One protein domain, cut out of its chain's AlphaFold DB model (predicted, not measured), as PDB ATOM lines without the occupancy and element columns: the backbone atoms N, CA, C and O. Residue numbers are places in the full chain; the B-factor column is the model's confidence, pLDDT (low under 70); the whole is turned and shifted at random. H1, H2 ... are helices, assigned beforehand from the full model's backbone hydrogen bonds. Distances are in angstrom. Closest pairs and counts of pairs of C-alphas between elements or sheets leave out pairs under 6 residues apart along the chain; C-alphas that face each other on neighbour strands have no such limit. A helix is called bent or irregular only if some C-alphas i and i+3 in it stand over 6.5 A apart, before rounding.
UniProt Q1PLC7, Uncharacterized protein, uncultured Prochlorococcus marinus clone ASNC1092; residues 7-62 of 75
ATOM      1  N   SER A   7      34.928   9.529  21.266       87.50
ATOM      2  CA  SER A   7      34.706   9.513  22.716       87.50
ATOM      3  C   SER A   7      35.364  10.695  23.447       87.50
ATOM      4  O   SER A   7      34.700  11.412  24.190       87.50
ATOM      5  N   GLU A   8      36.643  10.977  23.195       91.12
ATOM      6  CA  GLU A   8      37.353  12.111  23.802       91.12
ATOM      7  C   GLU A   8      36.748  13.454  23.382       91.12
ATOM      8  O   GLU A   8      36.656  14.386  24.185       91.12
ATOM      9  N   HIS A   9      36.316  13.564  22.122       89.38
ATOM     10  CA  HIS A   9      35.632  14.757  21.639       89.38
ATOM     11  C   HIS A   9      34.253  14.926  22.294       89.38
ATOM     12  O   HIS A   9      33.902  16.031  22.711       89.38
ATOM     13  N   PHE A  10      33.494  13.837  22.461       91.50
ATOM     14  CA  PHE A  10      32.235  13.847  23.205       91.50
ATOM     15  C   PHE A  10      32.434  14.302  24.656       91.50
ATOM     16  O   PHE A  10      31.741  15.218  25.102       91.50
ATOM     17  N   VAL A  11      33.411  13.731  25.369       94.75
ATOM     18  CA  VAL A  11      33.723  14.090  26.762       94.75
ATOM     19  C   VAL A  11      34.110  15.565  26.875       94.75
ATOM     20  O   VAL A  11      33.613  16.273  27.751       94.75
ATOM     21  N   GLU A  12      34.944  16.073  25.963       94.69
ATOM     22  CA  GLU A  12      35.300  17.494  25.927       94.69
ATOM     23  C   GLU A  12      34.064  18.390  25.756       94.69
ATOM     24  O   GLU A  12      33.898  19.384  26.471       94.69
ATOM     25  N   LEU A  13      33.185  18.050  24.812       95.06
ATOM     26  CA  LEU A  13      31.970  18.816  24.561       95.06
ATOM     27  C   LEU A  13      31.001  18.747  25.742       95.06
ATOM     28  O   LEU A  13      30.430  19.778  26.101       95.06
ATOM     29  N   ALA A  14      30.832  17.580  26.364       95.75
ATOM     30  CA  ALA A  14      29.988  17.403  27.540       95.75
ATOM     31  C   ALA A  14      30.483  18.274  28.704       95.75
ATOM     32  O   ALA A  14      29.719  19.089  29.226       95.75
ATOM     33  N   ASN A  15      31.783  18.218  29.008       96.25
ATOM     34  CA  ASN A  15      32.412  19.035  30.050       96.25
ATOM     35  C   ASN A  15      32.295  20.543  29.782       96.25
ATOM     36  O   ASN A  15      32.217  21.337  30.716       96.25
ATOM     37  N   LYS A  16      32.236  20.966  28.514       96.50
ATOM     38  CA  LYS A  16      32.017  22.376  28.151       96.50
ATOM     39  C   LYS A  16      30.547  22.801  28.198       96.50
ATOM     40  O   LYS A  16      30.268  23.974  28.450       96.50
ATOM     41  N   ARG A  17      29.610  21.905  27.875       97.12
ATOM     42  CA  ARG A  17      28.191  22.238  27.644       97.12
ATOM     43  C   ARG A  17      27.325  22.038  28.883       97.12
ATOM     44  O   ARG A  17      26.503  22.906  29.166       97.12
ATOM     45  N   VAL A  18      27.527  20.954  29.633       96.81
ATOM     46  CA  VAL A  18      26.707  20.629  30.811       96.81
ATOM     47  C   VAL A  18      26.805  21.718  31.888       96.81
ATOM     48  O   VAL A  18      25.757  22.222  32.287       96.81
ATOM     49  N   PRO A  19      27.998  22.209  32.287       98.00
ATOM     50  CA  PRO A  19      28.082  23.269  33.296       98.00
ATOM     51  C   PRO A  19      27.414  24.576  32.860       98.00
ATOM     52  O   PRO A  19      26.803  25.267  33.672       98.00
ATOM     53  N   LYS A  20      27.484  24.915  31.564       98.00
ATOM     54  CA  LYS A  20      26.799  26.098  31.025       98.00
ATOM     55  C   LYS A  20      25.287  25.937  31.120       98.00
ATOM     56  O   LYS A  20      24.620  26.865  31.561       98.00
ATOM     57  N   ALA A  21      24.759  24.775  30.737       97.56
ATOM     58  CA  ALA A  21      23.333  24.485  30.839       97.56
ATOM     59  C   ALA A  21      22.842  24.588  32.291       97.56
ATOM     60  O   ALA A  21      21.864  25.286  32.540       97.56
ATOM     61  N   LEU A  22      23.564  23.984  33.243       97.56
ATOM     62  CA  LEU A  22      23.253  24.080  34.674       97.56
ATOM     63  C   LEU A  22      23.242  25.537  35.154       97.56
ATOM     64  O   LEU A  22      22.257  25.979  35.734       97.56
ATOM     65  N   LYS A  23      24.259  26.328  34.790       98.12
ATOM     66  CA  LYS A  23      24.308  27.756  35.132       98.12
ATOM     67  C   LYS A  23      23.102  28.536  34.596       98.12
ATOM     68  O   LYS A  23      22.586  29.416  35.280       98.12
ATOM     69  N   TYR A  24      22.647  28.251  33.376       97.62
ATOM     70  CA  TYR A  24      21.444  28.897  32.844       97.62
ATOM     71  C   TYR A  24      20.175  28.459  33.580       97.62
ATOM     72  O   TYR A  24      19.293  29.289  33.783       97.62
ATOM     73  N   LEU A  25      20.085  27.198  34.012       97.25
ATOM     74  CA  LEU A  25      18.971  26.729  34.840       97.25
ATOM     75  C   LEU A  25      18.933  27.456  36.188       97.25
ATOM     76  O   LEU A  25      17.855  27.890  36.590       97.25
ATOM     77  N   ASP A  26      20.085  27.680  36.824       97.81
ATOM     78  CA  ASP A  26      20.175  28.461  38.064       97.81
ATOM     79  C   ASP A  26      19.684  29.901  37.858       97.81
ATOM     80  O   ASP A  26      18.877  30.413  38.633       97.81
ATOM     81  N   LEU A  27      20.111  30.550  36.766       97.25
ATOM     82  CA  LEU A  27      19.664  31.904  36.422       97.25
ATOM     83  C   LEU A  27      18.150  31.977  36.191       97.25
ATOM     84  O   LEU A  27      17.513  32.932  36.631       97.25
ATOM     85  N   VAL A  28      17.563  30.972  35.537       96.31
ATOM     86  CA  VAL A  28      16.104  30.886  35.379       96.31
ATOM     87  C   VAL A  28      15.429  30.638  36.732       96.31
ATOM     88  O   VAL A  28      14.388  31.233  37.007       96.31
ATOM     89  N   GLY A  29      16.024  29.819  37.603       95.94
ATOM     90  CA  GLY A  29      15.554  29.589  38.969       95.94
ATOM     91  C   GLY A  29      15.506  30.869  39.806       95.94
ATOM     92  O   GLY A  29      14.530  31.097  40.519       95.94
ATOM     93  N   ASN A  30      16.486  31.759  39.642       96.56
ATOM     94  CA  ASN A  30      16.530  33.050  40.335       96.56
ATOM     95  C   ASN A  30      15.334  33.962  40.006       96.56
ATOM     96  O   ASN A  30      14.968  34.805  40.828       96.56
ATOM     97  N   LEU A  31      14.673  33.774  38.856       95.44
ATOM     98  CA  LEU A  31      13.448  34.506  38.506       95.44
ATOM     99  C   LEU A  31      12.265  34.156  39.421       95.44
ATOM    100  O   LEU A  31      11.298  34.910  39.486       95.44
ATOM    101  N   ALA A  32      12.334  33.040  40.154       94.44
ATOM    102  CA  ALA A  32      11.332  32.685  41.154       94.44
ATOM    103  C   ALA A  32      11.390  33.578  42.406       94.44
ATOM    104  O   ALA A  32      10.507  33.489  43.263       94.44
ATOM    105  N   ASN A  33      12.412  34.430  42.539       94.75
ATOM    106  CA  ASN A  33      12.494  35.349  43.658       94.75
ATOM    107  C   ASN A  33      11.426  36.454  43.554       94.75
ATOM    108  O   ASN A  33      11.612  37.474  42.887       94.75
ATOM    109  N   LYS A  34      10.333  36.267  44.300       91.94
ATOM    110  CA  LYS A  34       9.208  37.205  44.366       91.94
ATOM    111  C   LYS A  34       9.531  38.546  45.033       91.94
ATOM    112  O   LYS A  34       8.741  39.470  44.895       91.94
ATOM    113  N   SER A  35      10.660  38.678  45.741       93.12
ATOM    114  CA  SER A  35      11.087  39.986  46.267       93.12
ATOM    115  C   SER A  35      11.570  40.919  45.157       93.12
ATOM    116  O   SER A  35      11.471  42.133  45.292       93.12
ATOM    117  N   ASN A  36      12.101  40.345  44.073       92.12
ATOM    118  CA  ASN A  36      12.712  41.086  42.970       92.12
ATOM    119  C   ASN A  36      11.821  41.108  41.722       92.12
ATOM    120  O   ASN A  36      11.993  41.973  40.866       92.12
ATOM    121  N   TYR A  37      10.885  40.160  41.605       94.62
ATOM    122  CA  TYR A  37      10.070  39.971  40.410       94.62
ATOM    123  C   TYR A  37       8.605  39.697  40.742       94.62
ATOM    124  O   TYR A  37       8.284  38.928  41.646       94.62
ATOM    125  N   SER A  38       7.718  40.246  39.917       94.75
ATOM    126  CA  SER A  38       6.288  39.940  39.929       94.75
ATOM    127  C   SER A  38       5.936  39.124  38.693       94.75
ATOM    128  O   SER A  38       6.193  39.544  37.568       94.75
ATOM    129  N   TYR A  39       5.338  37.955  38.900       95.94
ATOM    130  CA  TYR A  39       4.891  37.072  37.828       95.94
ATOM    131  C   TYR A  39       3.620  36.333  38.241       95.94
ATOM    132  O   TYR A  39       3.391  36.044  39.419       95.94
ATOM    133  N   SER A  40       2.786  36.007  37.260       96.88
ATOM    134  CA  SER A  40       1.570  35.237  37.483       96.88
ATOM    135  C   SER A  40       1.868  33.748  37.639       96.88
ATOM    136  O   SER A  40       2.883  33.215  37.173       96.88
ATOM    137  N   GLU A  41       0.934  33.027  38.253       95.50
ATOM    138  CA  GLU A  41       1.026  31.572  38.335       95.50
ATOM    139  C   GLU A  41       1.104  30.940  36.934       95.50
ATOM    140  O   GLU A  41       1.897  30.018  36.719       95.50
ATOM    141  N   ALA A  42       0.355  31.485  35.968       97.94
ATOM    142  CA  ALA A  42       0.368  31.048  34.576       97.94
ATOM    143  C   ALA A  42       1.758  31.194  33.939       97.94
ATOM    144  O   ALA A  42       2.252  30.225  33.367       97.94
ATOM    145  N   GLN A  43       2.431  32.336  34.122       97.00
ATOM    146  CA  GLN A  43       3.800  32.548  33.632       97.00
ATOM    147  C   GLN A  43       4.783  31.549  34.257       97.00
ATOM    148  O   GLN A  43       5.597  30.943  33.559       97.00
ATOM    149  N   SER A  44       4.661  31.287  35.565       96.81
ATOM    150  CA  SER A  44       5.509  30.292  36.236       96.81
ATOM    151  C   SER A  44       5.281  28.869  35.701       96.81
ATOM    152  O   SER A  44       6.230  28.098  35.555       96.81
ATOM    153  N   LYS A  45       4.029  28.501  35.384       97.81
ATOM    154  CA  LYS A  45       3.680  27.221  34.741       97.81
ATOM    155  C   LYS A  45       4.252  27.156  33.323       97.81
ATOM    156  O   LYS A  45       4.834  26.132  32.975       97.81
ATOM    157  N   GLN A  46       4.153  28.271  32.593       98.00
ATOM    158  CA  GLN A  46       4.860  28.634  31.358       98.00
ATOM    159  C   GLN A  46       6.284  28.063  31.323       98.00
ATOM    160  O   GLN A  46       6.621  27.109  30.616       98.00
ATOM    161  N   ILE A  47       7.097  28.654  32.197       97.12
ATOM    162  CA  ILE A  47       8.533  28.404  32.325       97.12
ATOM    163  C   ILE A  47       8.804  26.961  32.758       97.12
ATOM    164  O   ILE A  47       9.590  26.260  32.121       97.12
ATOM    165  N   LYS A  48       8.122  26.479  33.808       96.94
ATOM    166  CA  LYS A  48       8.313  25.111  34.320       96.94
ATOM    167  C   LYS A  48       8.040  24.052  33.252       96.94
ATOM    168  O   LYS A  48       8.778  23.072  33.181       96.94
ATOM    169  N   LYS A  49       6.993  24.235  32.443       97.88
ATOM    170  CA  LYS A  49       6.657  23.313  31.354       97.88
ATOM    171  C   LYS A  49       7.761  23.297  30.298       97.88
ATOM    172  O   LYS A  49       8.287  22.230  30.008       97.88
ATOM    173  N   ALA A  50       8.170  24.466  29.806       97.94
ATOM    174  CA  ALA A  50       9.209  24.572  28.782       97.94
ATOM    175  C   ALA A  50      10.538  23.918  29.210       97.94
ATOM    176  O   ALA A  50      11.158  23.207  28.420       97.94
ATOM    177  N   LEU A  51      10.952  24.111  30.470       97.25
ATOM    178  CA  LEU A  51      12.158  23.478  31.011       97.25
ATOM    179  C   LEU A  51      12.036  21.951  31.055       97.25
ATOM    180  O   LEU A  51      12.937  21.257  30.589       97.25
ATOM    181  N   ARG A  52      10.923  21.423  31.580       97.06
ATOM    182  CA  ARG A  52      10.685  19.972  31.654       97.06
ATOM    183  C   ARG A  52      10.655  19.337  30.272       97.06
ATOM    184  O   ARG A  52      11.319  18.330  30.065       97.06
ATOM    185  N   ASP A  53       9.933  19.942  29.334       97.56
ATOM    186  CA  ASP A  53       9.809  19.428  27.970       97.56
ATOM    187  C   ASP A  53      11.185  19.352  27.293       97.56
ATOM    188  O   ASP A  53      11.529  18.328  26.704       97.56
ATOM    189  N   LYS A  54      12.019  20.392  27.447       96.38
ATOM    190  CA  LYS A  54      13.373  20.405  26.880       96.38
ATOM    191  C   LYS A  54      14.303  19.388  27.549       96.38
ATOM    192  O   LYS A  54      15.055  18.723  26.843       96.38
ATOM    193  N   VAL A  55      14.265  19.248  28.877       95.88
ATOM    194  CA  VAL A  55      15.068  18.235  29.591       95.88
ATOM    195  C   VAL A  55      14.652  16.829  29.162       95.88
ATOM    196  O   VAL A  55      15.513  16.030  28.810       95.88
ATOM    197  N   ASN A  56      13.347  16.560  29.081       95.50
ATOM    198  CA  ASN A  56      12.822  15.284  28.599       95.50
ATOM    199  C   ASN A  56      13.265  14.989  27.160       95.50
ATOM    200  O   ASN A  56      13.627  13.860  26.854       95.50
ATOM    201  N   GLU A  57      13.259  15.986  26.271       94.88
ATOM    202  CA  GLU A  57      13.771  15.840  24.902       94.88
ATOM    203  C   GLU A  57      15.264  15.472  24.887       94.88
ATOM    204  O   GLU A  57      15.681  14.623  24.102       94.88
ATOM    205  N   VAL A  58      16.072  16.090  25.757       94.62
ATOM    206  CA  VAL A  58      17.500  15.769  25.886       94.62
ATOM    207  C   VAL A  58      17.689  14.340  26.394       94.62
ATOM    208  O   VAL A  58      18.424  13.597  25.756       94.62
ATOM    209  N   CYS A  59      17.001  13.938  27.469       92.88
ATOM    210  CA  CYS A  59      17.050  12.569  27.994       92.88
ATOM    211  C   CYS A  59      16.673  11.551  26.915       92.88
ATOM    212  O   CYS A  59      17.477  10.681  26.599       92.88
ATOM    213  N   LYS A  60      15.543  11.764  26.227       93.75
ATOM    214  CA  LYS A  60      15.099  10.901  25.125       93.75
ATOM    215  C   LYS A  60      16.164  10.713  24.050       93.75
ATOM    216  O   LYS A  60      16.296   9.613  23.539       93.75
ATOM    217  N   LYS A  61      16.930  11.750  23.692       90.69
ATOM    218  CA  LYS A  61      18.006  11.628  22.686       90.69
ATOM    219  C   LYS A  61      19.153  10.726  23.141       90.69
ATOM    220  O   LYS A  61      19.780  10.109  22.288       90.69
ATOM    221  N   PHE A  62      19.426  10.662  24.442       87.44
ATOM    222  CA  PHE A  62      20.396   9.724  25.006       87.44
ATOM    223  C   PHE A  62      19.808   8.319  25.181       87.44
ATOM    224  O   PHE A  62      20.541   7.353  25.020       87.44
TER     225      PHE A  62
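AT A GLANCE: This is residues 7 to 62 of the 75 residues of an uncharacterized protein of uncultured Prochlorococcus marinus clone ASNC1092 (UniProt Q1PLC7). Two long helices form an open, flat U: H1, slightly bent, runs out to a loop, and H2 folds back beside it, with a gap between them. Residues 33 to 38 of the loop stick out at the closed end. The printed part has 56 residues, with two named helices, H1 then H2, and no named strand; its class is all helix. It is loose, with a radius of gyration of the C-alphas of 14.6 A, and spans 45 by 23 by 7 A, only just flat.

HOW THE PARTS SIT: H1, residues 7 to 30, was assigned as one helix by its hydrogen bonds but is bent: C-alphas 16 and 19 are 6.5 A apart. Its arms, H1a, residues 7 to 16, and H1b, residues 19 to 30, stand at a shallow tilt of 28 degrees. H1b and H2, residues 41 to 62, are near each other, with 6 pairs of C-alphas within 10 A, the closest at 8.5 A. H1a and H2 are apart. In H1a, H1b and H2 every O i to N i+4 pair is within hydrogen-bond range.

IN THESE COORDINATES: H1a, 14.2 A long, begins at C-alpha 7 (34.706, 9.513, 22.716). H1b measures 16.7 A. H2, 32.1 A long, ends at C-alpha 62 (20.396, 9.724, 25.006).

THE WHOLE: The C-alphas farthest apart, those of Ser 7 and Ser 35, are 45.2 A apart. The link from H1 to H2 is short. The printed part has no cut, and no printed residue is under 70 in pLDDT.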